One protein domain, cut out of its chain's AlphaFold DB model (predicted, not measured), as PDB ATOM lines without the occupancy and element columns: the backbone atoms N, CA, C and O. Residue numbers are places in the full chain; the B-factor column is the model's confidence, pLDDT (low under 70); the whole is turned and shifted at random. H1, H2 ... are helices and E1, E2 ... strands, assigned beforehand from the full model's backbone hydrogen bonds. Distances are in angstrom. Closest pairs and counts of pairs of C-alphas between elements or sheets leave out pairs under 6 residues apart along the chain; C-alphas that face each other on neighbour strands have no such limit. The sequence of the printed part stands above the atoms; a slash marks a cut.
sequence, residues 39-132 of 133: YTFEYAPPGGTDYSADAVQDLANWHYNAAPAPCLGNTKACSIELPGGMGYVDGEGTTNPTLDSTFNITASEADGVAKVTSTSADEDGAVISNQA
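Overview. This is residues 39 to 132 of the 133 residues of an uncharacterized protein of Arachidicoccus sp. BS20 (UniProt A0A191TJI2). A small sandwich, in which a twisted sheet of four strands, E2, E1, E3 and E6, is partly face to face with the two-stranded hairpin E4 and E5. The short helix H1 packs on that hairpin and grazes the larger sheet, while the long link of residues 84 to 104 lies toward one end of the longest axis. The printed part has 94 residues, in the order E1, H1, E2, E3, E4, E5, E6; both sheets are antiparallel, and the class is mostly strand, with under half of the residues in named elements. It is compact, with a radius of gyration of the C-alphas of 12.2 A and spans of 37 by 25 by 23 A.

Arrangement. E1, residues 39 to 43, is antiparallel to E3, residues 76 to 83, with N 41 and O 80 2.8 A apart. Edge strand E2, residues 62 to 64, pairs with E1 through N 63 and O 42, 2.9 A. Edge strand E6, residues 127 to 131, pairs with E3 through N 129 and O 79, 2.9 A. E4, residues 105 to 110, and E5, residues 113 to 119, form a hairpin, with N 106 and O 118 2.8 A apart. Between the sheets, the closest C-alphas of E3 and E5 are those of Ala 77 and Lys 115, 4.3 A. H1, residues 53 to 57, comes closest to E4 at the C-alphas of Gln 57 and Ile 105, 5.1 A; its O i to N i+4 pair is within hydrogen-bond range.

Along the chain. E1 begins at C-alpha 39 (-51.503, -31.583, 4.038) and measures 13.2 A. H1 measures 6.1 A, E2 6.9 A, E3 22.4 A, E4 16.4 A and E5 17.9 A. E6, 13.3 A, ends at C-alpha 131 (-36.579, -21.596, 0.635).

Size, cuts and confidence. The C-alphas farthest apart, Gly 93 and Asp 111, are 38.3 A apart. The links E2 to E3 and E3 to E4 are long. The printed part has no cut, and no printed residue is under 70 in pLDDT.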
ATOM      1  N   TYR A  39     -52.536 -30.638   4.425       91.00
ATOM      2  CA  TYR A  39     -51.503 -31.583   4.038       91.00
ATOM      3  C   TYR A  39     -50.309 -30.815   3.502       91.00
ATOM      4  O   TYR A  39     -50.409 -30.157   2.471       91.00
ATOM      5  N   THR A  40     -49.175 -30.908   4.189       94.19
ATOM      6  CA  THR A  40     -47.932 -30.318   3.699       94.19
ATOM      7  C   THR A  40     -47.087 -31.376   3.009       94.19
ATOM      8  O   THR A  40     -46.761 -32.410   3.592       94.19
ATOM      9  N   PHE A  41     -46.718 -31.097   1.767       94.88
ATOM     10  CA  PHE A  41     -45.802 -31.892   0.970       94.88
ATOM     11  C   PHE A  41     -44.473 -31.160   0.877       94.88
ATOM     12  O   PHE A  41     -44.426 -30.015   0.437       94.88
ATOM     13  N   GLU A  42     -43.395 -31.807   1.298       95.12
ATOM     14  CA  GLU A  42     -42.037 -31.290   1.179       95.12
ATOM     15  C   GLU A  42     -41.351 -31.851  -0.062       95.12
ATOM     16  O   GLU A  42     -41.508 -33.026  -0.405       95.12
ATOM     17  N   TYR A  43     -40.564 -31.001  -0.710       95.62
ATOM     18  CA  TYR A  43     -39.736 -31.384  -1.837       95.62
ATOM     19  C   TYR A  43     -38.506 -32.164  -1.360       95.62
ATOM     20  O   TYR A  43     -37.684 -31.663  -0.589       95.62
ATOM     21  N   ALA A  44     -38.364 -33.384  -1.862       94.06
ATOM     22  CA  ALA A  44     -37.228 -34.261  -1.662       94.06
ATOM     23  C   ALA A  44     -36.405 -34.320  -2.961       94.06
ATOM     24  O   ALA A  44     -36.704 -35.130  -3.840       94.06
ATOM     25  N   PRO A  45     -35.363 -33.480  -3.108       92.00
ATOM     26  CA  PRO A  45     -34.573 -33.430  -4.332       92.00
ATOM     27  C   PRO A  45     -33.957 -34.803  -4.642       92.00
ATOM     28  O   PRO A  45     -33.278 -35.372  -3.773       92.00
ATOM     29  N   PRO A  46     -34.111 -35.328  -5.870       91.69
ATOM     30  CA  PRO A  46     -33.424 -36.534  -6.311       91.69
ATOM     31  C   PRO A  46     -31.921 -36.450  -6.037       91.69
ATOM     32  O   PRO A  46     -31.258 -35.454  -6.337       91.69
ATOM     33  N   GLY A  47     -31.369 -37.480  -5.392       88.75
ATOM     34  CA  GLY A  47     -29.953 -37.500  -5.007       88.75
ATOM     35  C   GLY A  47     -29.537 -36.423  -3.991       88.75
ATOM     36  O   GLY A  47     -28.348 -36.283  -3.718       88.75
ATOM     37  N   GLY A  48     -30.489 -35.679  -3.417       88.69
ATOM     38  CA  GLY A  48     -30.269 -34.646  -2.405       88.69
ATOM     39  C   GLY A  48     -29.929 -33.253  -2.946       88.69
ATOM     40  O   GLY A  48     -29.794 -32.324  -2.151       88.69
ATOM     41  N   THR A  49     -29.778 -33.082  -4.263       90.62
ATOM     42  CA  THR A  49     -29.259 -31.829  -4.847       90.62
ATOM     43  C   THR A  49     -29.977 -31.353  -6.102       90.62
ATOM     44  O   THR A  49     -29.718 -30.234  -6.533       90.62
ATOM     45  N   ASP A  50     -30.828 -32.174  -6.715       94.00
ATOM     46  CA  ASP A  50     -31.500 -31.796  -7.955       94.00
ATOM     47  C   ASP A  50     -32.695 -30.874  -7.676       94.00
ATOM     48  O   ASP A  50     -33.686 -31.277  -7.070       94.00
ATOM     49  N   TYR A  51     -32.573 -29.621  -8.103       95.25
ATOM     50  CA  TYR A  51     -33.633 -28.613  -8.089       95.25
ATOM     51  C   TYR A  51     -33.914 -28.123  -9.511       95.25
ATOM     52  O   TYR A  51     -34.292 -26.974  -9.689       95.25
ATOM     53  N   SER A  52     -33.702 -28.945 -10.538       95.75
ATOM     54  CA  SER A  52     -34.146 -28.606 -11.892       95.75
ATOM     55  C   SER A  52     -35.667 -28.431 -11.946       95.75
ATOM     56  O   SER A  52     -36.402 -28.976 -11.116       95.75
ATOM     57  N   ALA A  53     -36.163 -27.674 -12.927       95.56
ATOM     58  CA  ALA A  53     -37.603 -27.507 -13.116       95.56
ATOM     59  C   ALA A  53     -38.319 -28.858 -13.268       95.56
ATOM     60  O   ALA A  53     -39.355 -29.054 -12.643       95.56
ATOM     61  N   ASP A  54     -37.744 -29.791 -14.031       96.00
ATOM     62  CA  ASP A  54     -38.320 -31.123 -14.241       96.00
ATOM     63  C   ASP A  54     -38.416 -31.909 -12.925       96.00
ATOM     64  O   ASP A  54     -39.457 -32.492 -12.631       96.00
ATOM     65  N   ALA A  55     -37.369 -31.874 -12.093       96.06
ATOM     66  CA  ALA A  55     -37.377 -32.557 -10.802       96.06
ATOM     67  C   ALA A  55     -38.402 -31.948  -9.831       96.06
ATOM     68  O   ALA A  55     -39.118 -32.685  -9.155       96.06
ATOM     69  N   VAL A  56     -38.530 -30.617  -9.801       96.31
ATOM     70  CA  VAL A  56     -39.517 -29.912  -8.962       96.31
ATOM     71  C   VAL A  56     -40.955 -30.158  -9.429       96.31
ATOM     72  O   VAL A  56     -41.863 -30.189  -8.601       96.31
ATOM     73  N   GLN A  57     -41.184 -30.331 -10.731       97.25
ATOM     74  CA  GLN A  57     -42.518 -30.592 -11.284       97.25
ATOM     75  C   GLN A  57     -42.940 -32.063 -11.176       97.25
ATOM     76  O   GLN A  57     -44.127 -32.368 -11.281       97.25
ATOM     77  N   ASP A  58     -41.997 -32.973 -10.932       96.44
ATOM     78  CA  ASP A  58     -42.288 -34.385 -10.719       96.44
ATOM     79  C   ASP A  58     -42.869 -34.629  -9.317       96.44
ATOM     80  O   ASP A  58     -42.183 -34.512  -8.300       96.44
ATOM     81  N   LEU A  59     -44.145 -35.025  -9.276       95.38
ATOM     82  CA  LEU A  59     -44.890 -35.340  -8.054       95.38
ATOM     83  C   LEU A  59     -44.221 -36.430  -7.204       95.38
ATOM     84  O   LEU A  59     -44.393 -36.440  -5.987       95.38
ATOM     85  N   ALA A  60     -43.446 -37.334  -7.813       95.56
ATOM     86  CA  ALA A  60     -42.750 -38.392  -7.087       95.56
ATOM     87  C   ALA A  60     -41.667 -37.854  -6.136       95.56
ATOM     88  O   ALA A  60     -41.301 -38.542  -5.182       95.56
ATOM     89  N   ASN A  61     -41.192 -36.627  -6.365       96.38
ATOM     90  CA  ASN A  61     -40.208 -35.951  -5.521       96.38
ATOM     91  C   ASN A  61     -40.853 -35.147  -4.385       96.38
ATOM     92  O   ASN A  61     -40.164 -34.412  -3.684       96.38
ATOM     93  N   TRP A  62     -42.167 -35.266  -4.190       95.56
ATOM     94  CA  TRP A  62     -42.896 -34.608  -3.114       95.56
ATOM     95  C   TRP A  62     -43.426 -35.637  -2.129       95.56
ATOM     96  O   TRP A  62     -44.025 -36.650  -2.499       95.56
ATOM     97  N   HIS A  63     -43.210 -35.383  -0.844       94.12
ATOM     98  CA  HIS A  63     -43.582 -36.316   0.209       94.12
ATOM     99  C   HIS A  63     -44.345 -35.609   1.306       94.12
ATOM    100  O   HIS A  63     -43.972 -34.521   1.738       94.12
ATOM    101  N   TYR A  64     -45.405 -36.252   1.783       93.12
ATOM    102  CA  TYR A  64     -46.130 -35.740   2.927       93.12
ATOM    103  C   TYR A  64     -45.223 -35.676   4.158       93.12
ATOM    104  O   TYR A  64     -44.590 -36.665   4.536       93.12
ATOM    105  N   ASN A  65     -45.218 -34.519   4.810       90.31
ATOM    106  CA  ASN A  65     -44.599 -34.330   6.106       90.31
ATOM    107  C   ASN A  65     -45.600 -33.648   7.046       90.31
ATOM    108  O   ASN A  65     -45.989 -32.503   6.836       90.31
ATOM    109  N   ALA A  66     -45.999 -34.352   8.108       86.62
ATOM    110  CA  ALA A  66     -46.908 -33.831   9.131       86.62
ATOM    111  C   ALA A  66     -46.266 -32.763  10.038       86.62
ATOM    112  O   ALA A  66     -46.967 -32.071  10.772       86.62
ATOM    113  N   ALA A  67     -44.936 -32.661  10.038       85.56
ATOM    114  CA  ALA A  67     -44.169 -31.699  10.819       85.56
ATOM    115  C   ALA A  67     -43.048 -31.097   9.952       85.56
ATOM    116  O   ALA A  67     -41.866 -31.368  10.197       85.56
ATOM    117  N   PRO A  68     -43.411 -30.317   8.919       85.19
ATOM    118  CA  PRO A  68     -42.454 -29.776   7.974       85.19
ATOM    119  C   PRO A  68     -41.531 -28.755   8.641       85.19
ATOM    120  O   PRO A  68     -41.925 -28.022   9.558       85.19
ATOM    121  N   ALA A  69     -40.290 -28.688   8.170       83.50
ATOM    122  CA  ALA A  69     -39.398 -27.613   8.572       83.50
ATOM    123  C   ALA A  69     -39.869 -26.293   7.934       83.50
ATOM    124  O   ALA A  69     -40.325 -26.282   6.791       83.50
ATOM    125  N   PRO A  70     -39.756 -25.148   8.633       86.50
ATOM    126  CA  PRO A  70     -40.125 -23.874   8.039       86.50
ATOM    127  C   PRO A  70     -39.204 -23.550   6.860       86.50
ATOM    128  O   PRO A  70     -37.984 -23.448   7.005       86.50
ATOM    129  N   CYS A  71     -39.810 -23.333   5.699       90.12
ATOM    130  CA  CYS A  71     -39.129 -22.883   4.497       90.12
ATOM    131  C   CYS A  71     -38.805 -21.390   4.614       90.12
ATOM    132  O   CYS A  71     -39.698 -20.551   4.735       90.12
ATOM    133  N   LEU A  72     -37.516 -21.046   4.613       89.00
ATOM    134  CA  LEU A  72     -37.057 -19.665   4.762       89.00
ATOM    135  C   LEU A  72     -36.393 -19.195   3.471       89.00
ATOM    136  O   LEU A  72     -35.228 -19.497   3.241       89.00
ATOM    137  N   GLY A  73     -37.115 -18.455   2.631       89.75
ATOM    138  CA  GLY A  73     -36.577 -17.817   1.423       89.75
ATOM    139  C   GLY A  73     -37.496 -17.962   0.214       89.75
ATOM    140  O   GLY A  73     -38.675 -18.220   0.378       89.75
ATOM    141  N   ASN A  74     -36.968 -17.728  -0.994       89.25
ATOM    142  CA  ASN A  74     -37.771 -17.636  -2.226       89.25
ATOM    143  C   ASN A  74     -37.039 -18.126  -3.496       89.25
ATOM    144  O   ASN A  74     -37.417 -17.744  -4.606       89.25
ATOM    145  N   THR A  75     -35.961 -18.901  -3.355       90.25
ATOM    146  CA  THR A  75     -35.060 -19.246  -4.472       90.25
ATOM    147  C   THR A  75     -35.167 -20.695  -4.923       90.25
ATOM    148  O   THR A  75     -35.014 -20.934  -6.113       90.25
ATOM    149  N   LYS A  76     -35.451 -21.641  -4.020       92.88
ATOM    150  CA  LYS A  76     -35.598 -23.067  -4.347       92.88
ATOM    151  C   LYS A  76     -36.889 -23.655  -3.781       92.88
ATOM    152  O   LYS A  76     -37.391 -23.156  -2.772       92.88
ATOM    153  N   ALA A  77     -37.411 -24.699  -4.419       94.62
ATOM    154  CA  ALA A  77     -38.591 -25.428  -3.955       94.62
ATOM    155  C   ALA A  77     -38.415 -25.921  -2.507       94.62
ATOM    156  O   ALA A  77     -37.300 -26.228  -2.077       94.62
ATOM    157  N   CYS A  78     -39.499 -25.949  -1.733       94.88
ATOM    158  CA  CYS A  78     -39.440 -26.405  -0.346       94.88
ATOM    159  C   CYS A  78     -40.696 -27.156   0.083       94.88
ATOM    160  O   CYS A  78     -40.606 -28.357   0.307       94.88
ATOM    161  N   SER A  79     -41.853 -26.495   0.167       95.69
ATOM    162  CA  SER A  79     -43.096 -27.162   0.549       95.69
ATOM    163  C   SER A  79     -44.332 -26.587  -0.140       95.69
ATOM    164  O   SER A  79     -44.359 -25.428  -0.564       95.69
ATOM    165  N   ILE A  80     -45.357 -27.424  -0.264       95.19
ATOM    166  CA  ILE A  80     -46.692 -27.078  -0.750       95.19
ATOM    167  C   ILE A  80     -47.685 -27.544   0.308       95.19
ATOM    168  O   ILE A  80     -47.693 -28.715   0.678       95.19
ATOM    169  N   GLU A  81     -48.516 -26.638   0.804       93.94
ATOM    170  CA  GLU A  81     -49.614 -26.956   1.713       93.94
ATOM    171  C   GLU A  81     -50.933 -26.973   0.944       93.94
ATOM    172  O   GLU A  81     -51.226 -26.042   0.192       93.94
ATOM    173  N   LEU A  82     -51.719 -28.031   1.134       91.56
ATOM    174  CA  LEU A  82     -53.006 -28.238   0.479       91.56
ATOM    175  C   LEU A  82     -54.112 -28.474   1.510       91.56
ATOM    176  O   LEU A  82     -53.924 -29.283   2.423       91.56
ATOM    177  N   PRO A  83     -55.281 -27.834   1.364       87.56
ATOM    178  CA  PRO A  83     -56.455 -28.213   2.135       87.56
ATOM    179  C   PRO A  83     -56.963 -29.596   1.701       87.56
ATOM    180  O   PRO A  83     -57.014 -29.916   0.512       87.56
ATOM    181  N   GLY A  84     -57.350 -30.417   2.677       85.25
ATOM    182  CA  GLY A  84     -58.030 -31.686   2.436       85.25
ATOM    183  C   GLY A  84     -59.427 -31.522   1.840       85.25
ATOM    184  O   GLY A  84     -60.054 -30.470   1.950       85.25
ATOM    185  N   GLY A  85     -59.938 -32.589   1.233       82.56
ATOM    186  CA  GLY A  85     -61.275 -32.657   0.649       82.56
ATOM    187  C   GLY A  85     -61.392 -32.041  -0.745       82.56
ATOM    188  O   GLY A  85     -62.495 -32.004  -1.291       82.56
ATOM    189  N   MET A  86     -60.282 -31.585  -1.336       82.81
ATOM    190  CA  MET A  86     -60.261 -30.889  -2.632       82.81
ATOM    191  C   MET A  86     -59.909 -31.800  -3.819       82.81
ATOM    192  O   MET A  86     -59.920 -31.353  -4.960       82.81
ATOM    193  N   GLY A  87     -59.609 -33.080  -3.575       88.69
ATOM    194  CA  GLY A  87     -59.272 -34.043  -4.634       88.69
ATOM    195  C   GLY A  87     -57.845 -33.927  -5.177       88.69
ATOM    196  O   GLY A  87     -57.523 -34.565  -6.171       88.69
ATOM    197  N   TYR A  88     -56.988 -33.140  -4.524       90.69
ATOM    198  CA  TYR A  88     -55.563 -33.008  -4.857       90.69
ATOM    199  C   TYR A  88     -54.656 -33.915  -4.020       90.69
ATOM    200  O   TYR A  88     -53.445 -33.953  -4.237       90.69
ATOM    201  N   VAL A  89     -55.231 -34.617  -3.043       90.94
ATOM    202  CA  VAL A  89     -54.521 -35.498  -2.123       90.94
ATOM    203  C   VAL A  89     -55.127 -36.892  -2.203       90.94
ATOM    204  O   VAL A  89     -56.304 -37.102  -1.921       90.94
ATOM    205  N   ASP A  90     -54.290 -37.859  -2.545       91.44
ATOM    206  CA  ASP A  90     -54.607 -39.276  -2.502       91.44
ATOM    207  C   ASP A  90     -54.361 -39.833  -1.098       91.44
ATOM    208  O   ASP A  90     -53.345 -39.562  -0.452       91.44
ATOM    209  N   GLY A  91     -55.288 -40.661  -0.614       87.50
ATOM    210  CA  GLY A  91     -55.155 -41.287   0.702       87.50
ATOM    211  C   GLY A  91     -55.325 -40.307   1.866       87.50
ATOM    212  O   GLY A  91     -54.652 -40.447   2.892       87.50
ATOM    213  N   GLU A  92     -56.227 -39.335   1.735       86.62
ATOM    214  CA  GLU A  92     -56.592 -38.426   2.824       86.62
ATOM    215  C   GLU A  92     -56.948 -39.176   4.119       86.62
ATOM    216  O   GLU A  92     -57.582 -40.237   4.131       86.62
ATOM    217  N   GLY A  93     -56.505 -38.626   5.248       80.19
ATOM    218  CA  GLY A  93     -56.707 -39.205   6.570       80.19
ATOM    219  C   GLY A  93     -55.886 -40.470   6.852       80.19
ATOM    220  O   GLY A  93     -56.076 -41.068   7.922       80.19
ATOM    221  N   THR A  94     -55.000 -40.883   5.940       84.81
ATOM    222  CA  THR A  94     -54.003 -41.938   6.173       84.81
ATOM    223  C   THR A  94     -52.702 -41.360   6.736       84.81
ATOM    224  O   THR A  94     -52.547 -40.151   6.875       84.81
ATOM    225  N   THR A  95     -51.759 -42.228   7.111       84.25
ATOM    226  CA  THR A  95     -50.448 -41.799   7.619       84.25
ATOM    227  C   THR A  95     -49.492 -41.340   6.520       84.25
ATOM    228  O   THR A  95     -48.507 -40.691   6.841       84.25
ATOM    229  N   ASN A  96     -49.753 -41.707   5.259       87.44
ATOM    230  CA  ASN A  96     -48.878 -41.433   4.116       87.44
ATOM    231  C   ASN A  96     -49.707 -40.987   2.896       87.44
ATOM    232  O   ASN A  96     -49.775 -41.729   1.914       87.44
ATOM    233  N   PRO A  97     -50.384 -39.832   2.964       92.75
ATOM    234  CA  PRO A  97     -51.046 -39.260   1.803       92.75
ATOM    235  C   PRO A  97     -50.022 -38.880   0.726       92.75
ATOM    236  O   PRO A  97     -48.862 -38.577   1.021       92.75
ATOM    237  N   THR A  98     -50.460 -38.886  -0.526       94.00
ATOM    238  CA  THR A  98     -49.661 -38.494  -1.695       94.00
ATOM    239  C   THR A  98     -50.387 -37.412  -2.479       94.00
ATOM    240  O   THR A  98     -51.591 -37.239  -2.317       94.00
ATOM    241  N   LEU A  99     -49.675 -36.669  -3.324       93.69
ATOM    242  CA  LEU A  99     -50.336 -35.791  -4.288       93.69
ATOM    243  C   LEU A  99     -51.103 -36.648  -5.297       93.69
ATOM    244  O   LEU A  99     -50.588 -37.674  -5.749       93.69
ATOM    245  N   ASP A 100     -52.325 -36.234  -5.623       94.31
ATOM    246  CA  ASP A 100     -53.117 -36.877  -6.667       94.31
ATOM    247  C   ASP A 100     -52.400 -36.747  -8.019       94.31
ATOM    248  O   ASP A 100     -51.764 -35.735  -8.316       94.31
ATOM    249  N   SER A 101     -52.510 -37.770  -8.864       93.12
ATOM    250  CA  SER A 101     -51.850 -37.801 -10.180       93.12
ATOM    251  C   SER A 101     -52.261 -36.678 -11.146       93.12
ATOM    252  O   SER A 101     -51.571 -36.439 -12.137       93.12
ATOM    253  N   THR A 102     -53.382 -36.005 -10.888       91.19
ATOM    254  CA  THR A 102     -53.867 -34.846 -11.643       91.19
ATOM    255  C   THR A 102     -53.340 -33.517 -11.104       91.19
ATOM    256  O   THR A 102     -53.505 -32.489 -11.764       91.19
ATOM    257  N   PHE A 103     -52.686 -33.522  -9.936       94.38
ATOM    258  CA  PHE A 103     -52.057 -32.340  -9.370       94.38
ATOM    259  C   PHE A 103     -50.929 -31.860 -10.279       94.38
ATOM    260  O   PHE A 103     -50.097 -32.643 -10.732       94.38
ATOM    261  N   ASN A 104     -50.888 -30.559 -10.549       95.44
ATOM    262  CA  ASN A 104     -49.871 -29.983 -11.415       95.44
ATOM    263  C   ASN A 104     -49.086 -28.905 -10.678       95.44
ATOM    264  O   ASN A 104     -49.665 -28.019 -10.046       95.44
ATOM    265  N   ILE A 105     -47.766 -28.951 -10.819       97.06
ATOM    266  CA  ILE A 105     -46.831 -27.995 -10.234       97.06
ATOM    267  C   ILE A 105     -46.175 -27.250 -11.386       97.06
ATOM    268  O   ILE A 105     -45.702 -27.849 -12.344       97.06
ATOM    269  N   THR A 106     -46.134 -25.926 -11.305       97.12
ATOM    270  CA  THR A 106     -45.343 -25.108 -12.223       97.12
ATOM    271  C   THR A 106     -44.140 -24.565 -11.476       97.12
ATOM    272  O   THR A 106     -44.275 -23.939 -10.421       97.12
ATOM    273  N   ALA A 107     -42.959 -24.795 -12.041       96.19
ATOM    274  CA  ALA A 107     -41.696 -24.331 -11.487       96.19
ATOM    275  C   ALA A 107     -40.991 -23.365 -12.441       96.19
ATOM    276  O   ALA A 107     -41.058 -23.514 -13.660       96.19
ATOM    277  N   SER A 108     -40.284 -22.391 -11.872       95.62
ATOM    278  CA  SER A 108     -39.416 -21.470 -12.603       95.62
ATOM    279  C   SER A 108     -37.981 -21.673 -12.146       95.62
ATOM    280  O   SER A 108     -37.693 -21.581 -10.952       95.62
ATOM    281  N   GLU A 109     -37.096 -21.944 -13.102       94.19
ATOM    282  CA  GLU A 109     -35.676 -22.184 -12.867       94.19
ATOM    283  C   GLU A 109     -34.833 -20.950 -13.197       94.19
ATOM    284  O   GLU A 109     -35.015 -20.312 -14.237       94.19
ATOM    285  N   ALA A 110     -33.896 -20.630 -12.307       93.00
ATOM    286  CA  ALA A 110     -32.842 -19.650 -12.525       93.00
ATOM    287  C   ALA A 110     -31.530 -20.194 -11.944       93.00
ATOM    288  O   ALA A 110     -31.519 -20.741 -10.845       93.00
ATOM    289  N   ASP A 111     -30.428 -20.055 -12.684       90.38
ATOM    290  CA  ASP A 111     -29.093 -20.508 -12.262       90.38
ATOM    291  C   ASP A 111     -29.027 -21.994 -11.829       90.38
ATOM    292  O   ASP A 111     -28.250 -22.360 -10.948       90.38
ATOM    293  N   GLY A 112     -29.835 -22.863 -12.454       88.50
ATOM    294  CA  GLY A 112     -29.881 -24.303 -12.158       88.50
ATOM    295  C   GLY A 112     -30.695 -24.676 -10.915       88.50
ATOM    296  O   GLY A 112     -30.612 -25.809 -10.445       88.50
ATOM    297  N   VAL A 113     -31.448 -23.724 -10.355       93.69
ATOM    298  CA  VAL A 113     -32.277 -23.918  -9.166       93.69
ATOM    299  C   VAL A 113     -33.699 -23.443  -9.453       93.69
ATOM    300  O   VAL A 113     -33.930 -22.292  -9.831       93.69
ATOM    301  N   ALA A 114     -34.664 -24.337  -9.269       95.44
ATOM    302  CA  ALA A 114     -36.070 -24.093  -9.512       95.44
ATOM    303  C   ALA A 114     -36.849 -23.890  -8.217       95.44
ATOM    304  O   ALA A 114     -36.624 -24.536  -7.188       95.44
ATOM    305  N   LYS A 115     -37.809 -22.976  -8.305       95.06
ATOM    306  CA  LYS A 115     -38.800 -22.680  -7.273       95.06
ATOM    307  C   LYS A 115     -40.195 -22.941  -7.808       95.06
ATOM    308  O   LYS A 115     -40.436 -22.770  -9.004       95.06
ATOM    309  N   VAL A 116     -41.123 -23.276  -6.921       95.94
ATOM    310  CA  VAL A 116     -42.533 -23.420  -7.294       95.94
ATOM    311  C   VAL A 116     -43.149 -22.030  -7.434       95.94
ATOM    312  O   VAL A 116     -42.945 -21.164  -6.578       95.94
ATOM    313  N   THR A 117     -43.866 -21.801  -8.533       94.44
ATOM    314  CA  THR A 117     -44.525 -20.521  -8.834       94.44
ATOM    315  C   THR A 117     -46.039 -20.602  -8.800       94.44
ATOM    316  O   THR A 117     -46.670 -19.594  -8.502       94.44
ATOM    317  N   SER A 118     -46.600 -21.765  -9.119       94.56
ATOM    318  CA  SER A 118     -48.041 -22.003  -9.089       94.56
ATOM    319  C   SER A 118     -48.343 -23.493  -9.006       94.56
ATOM    320  O   SER A 118     -47.528 -24.326  -9.418       94.56
ATOM    321  N   THR A 119     -49.529 -23.821  -8.515       95.50
ATOM    322  CA  THR A 119     -50.087 -25.174  -8.486       95.50
ATOM    323  C   THR A 119     -51.502 -25.195  -9.052       95.50
ATOM    324  O   THR A 119     -52.165 -24.165  -9.162       95.50
ATOM    325  N   SER A 120     -52.003 -26.381  -9.392       91.69
ATOM    326  CA  SER A 120     -53.402 -26.562  -9.805       91.69
ATOM    327  C   SER A 120     -54.421 -26.211  -8.715       91.69
ATOM    328  O   SER A 120     -55.589 -26.049  -9.040       91.69
ATOM    329  N   ALA A 121     -53.993 -26.075  -7.457       90.06
ATOM    330  CA  ALA A 121     -54.848 -25.788  -6.308       90.06
ATOM    331  C   ALA A 121     -54.691 -24.350  -5.772       90.06
ATOM    332  O   ALA A 121     -55.164 -24.044  -4.678       90.06
ATOM    333  N   ASP A 122     -54.032 -23.449  -6.513       86.69
ATOM    334  CA  ASP A 122     -53.794 -22.070  -6.057       86.69
ATOM    335  C   ASP A 122     -55.103 -21.316  -5.763       86.69
ATOM    336  O   ASP A 122     -55.212 -20.625  -4.750       86.69
ATOM    337  N   GLU A 123     -56.121 -21.471  -6.616       84.94
ATOM    338  CA  GLU A 123     -57.444 -20.849  -6.419       84.94
ATOM    339  C   GLU A 123     -58.253 -21.513  -5.293       84.94
ATOM    340  O   GLU A 123     -59.168 -20.907  -4.736       84.94
ATOM    341  N   ASP A 124     -57.864 -22.732  -4.926       85.50
ATOM    342  CA  ASP A 124     -58.491 -23.581  -3.917       85.50
ATOM    343  C   ASP A 124     -57.834 -23.448  -2.533       85.50
ATOM    344  O   ASP A 124     -58.227 -24.126  -1.582       85.50
ATOM    345  N   GLY A 125     -56.856 -22.545  -2.393       83.06
ATOM    346  CA  GLY A 125     -56.208 -22.229  -1.121       83.06
ATOM    347  C   GLY A 125     -54.885 -22.952  -0.875       83.06
ATOM    348  O   GLY A 125     -54.443 -23.004   0.274       83.06
ATOM    349  N   ALA A 126     -54.239 -23.486  -1.914       89.69
ATOM    350  CA  ALA A 126     -52.877 -23.992  -1.795       89.69
ATOM    351  C   ALA A 126     -51.898 -22.891  -1.368       89.69
ATOM    352  O   ALA A 126     -51.958 -21.752  -1.838       89.69
ATOM    353  N   VAL A 127     -50.951 -23.248  -0.501       92.44
ATOM    354  CA  VAL A 127     -49.884 -22.344  -0.064       92.44
ATOM    355  C   VAL A 127     -48.541 -22.898  -0.510       92.44
ATOM    356  O   VAL A 127     -48.089 -23.946  -0.054       92.44
ATOM    357  N   ILE A 128     -47.875 -22.157  -1.390       93.94
ATOM    358  CA  ILE A 128     -46.527 -22.473  -1.857       93.94
ATOM    359  C   ILE A 128     -45.508 -21.799  -0.943       93.94
ATOM    360  O   ILE A 128     -45.519 -20.577  -0.778       93.94
ATOM    361  N   SER A 129     -44.570 -22.584  -0.421       93.94
ATOM    362  CA  SER A 129     -43.418 -22.083   0.321       93.94
ATOM    363  C   SER A 129     -42.122 -22.496  -0.368       93.94
ATOM    364  O   SER A 129     -41.847 -23.671  -0.602       93.94
ATOM    365  N   ASN A 130     -41.293 -21.507  -0.681       94.56
ATOM    366  CA  ASN A 130     -39.947 -21.709  -1.206       94.56
ATOM    367  C   ASN A 130     -38.922 -21.446  -0.092       94.56
ATOM    368  O   ASN A 130     -39.251 -20.941   0.979       94.56
ATOM    369  N   GLN A 131     -37.664 -21.801  -0.323       90.75
ATOM    370  CA  GLN A 131     -36.579 -21.596   0.635       90.75
ATOM    371  C   GLN A 131     -35.369 -20.933  -0.032       90.75
ATOM    372  O   GLN A 131     -35.313 -20.788  -1.255       90.75
ATOM    373  N   ALA A 132     -34.432 -20.455   0.780       88.62
ATOM    374  CA  ALA A 132     -33.173 -19.876   0.334       88.62
ATOM    375  C   ALA A 132     -32.271 -20.955  -0.275       88.62
ATOM    376  O   ALA A 132     -32.461 -22.145  -0.023       88.62
TER     377      ALA A 132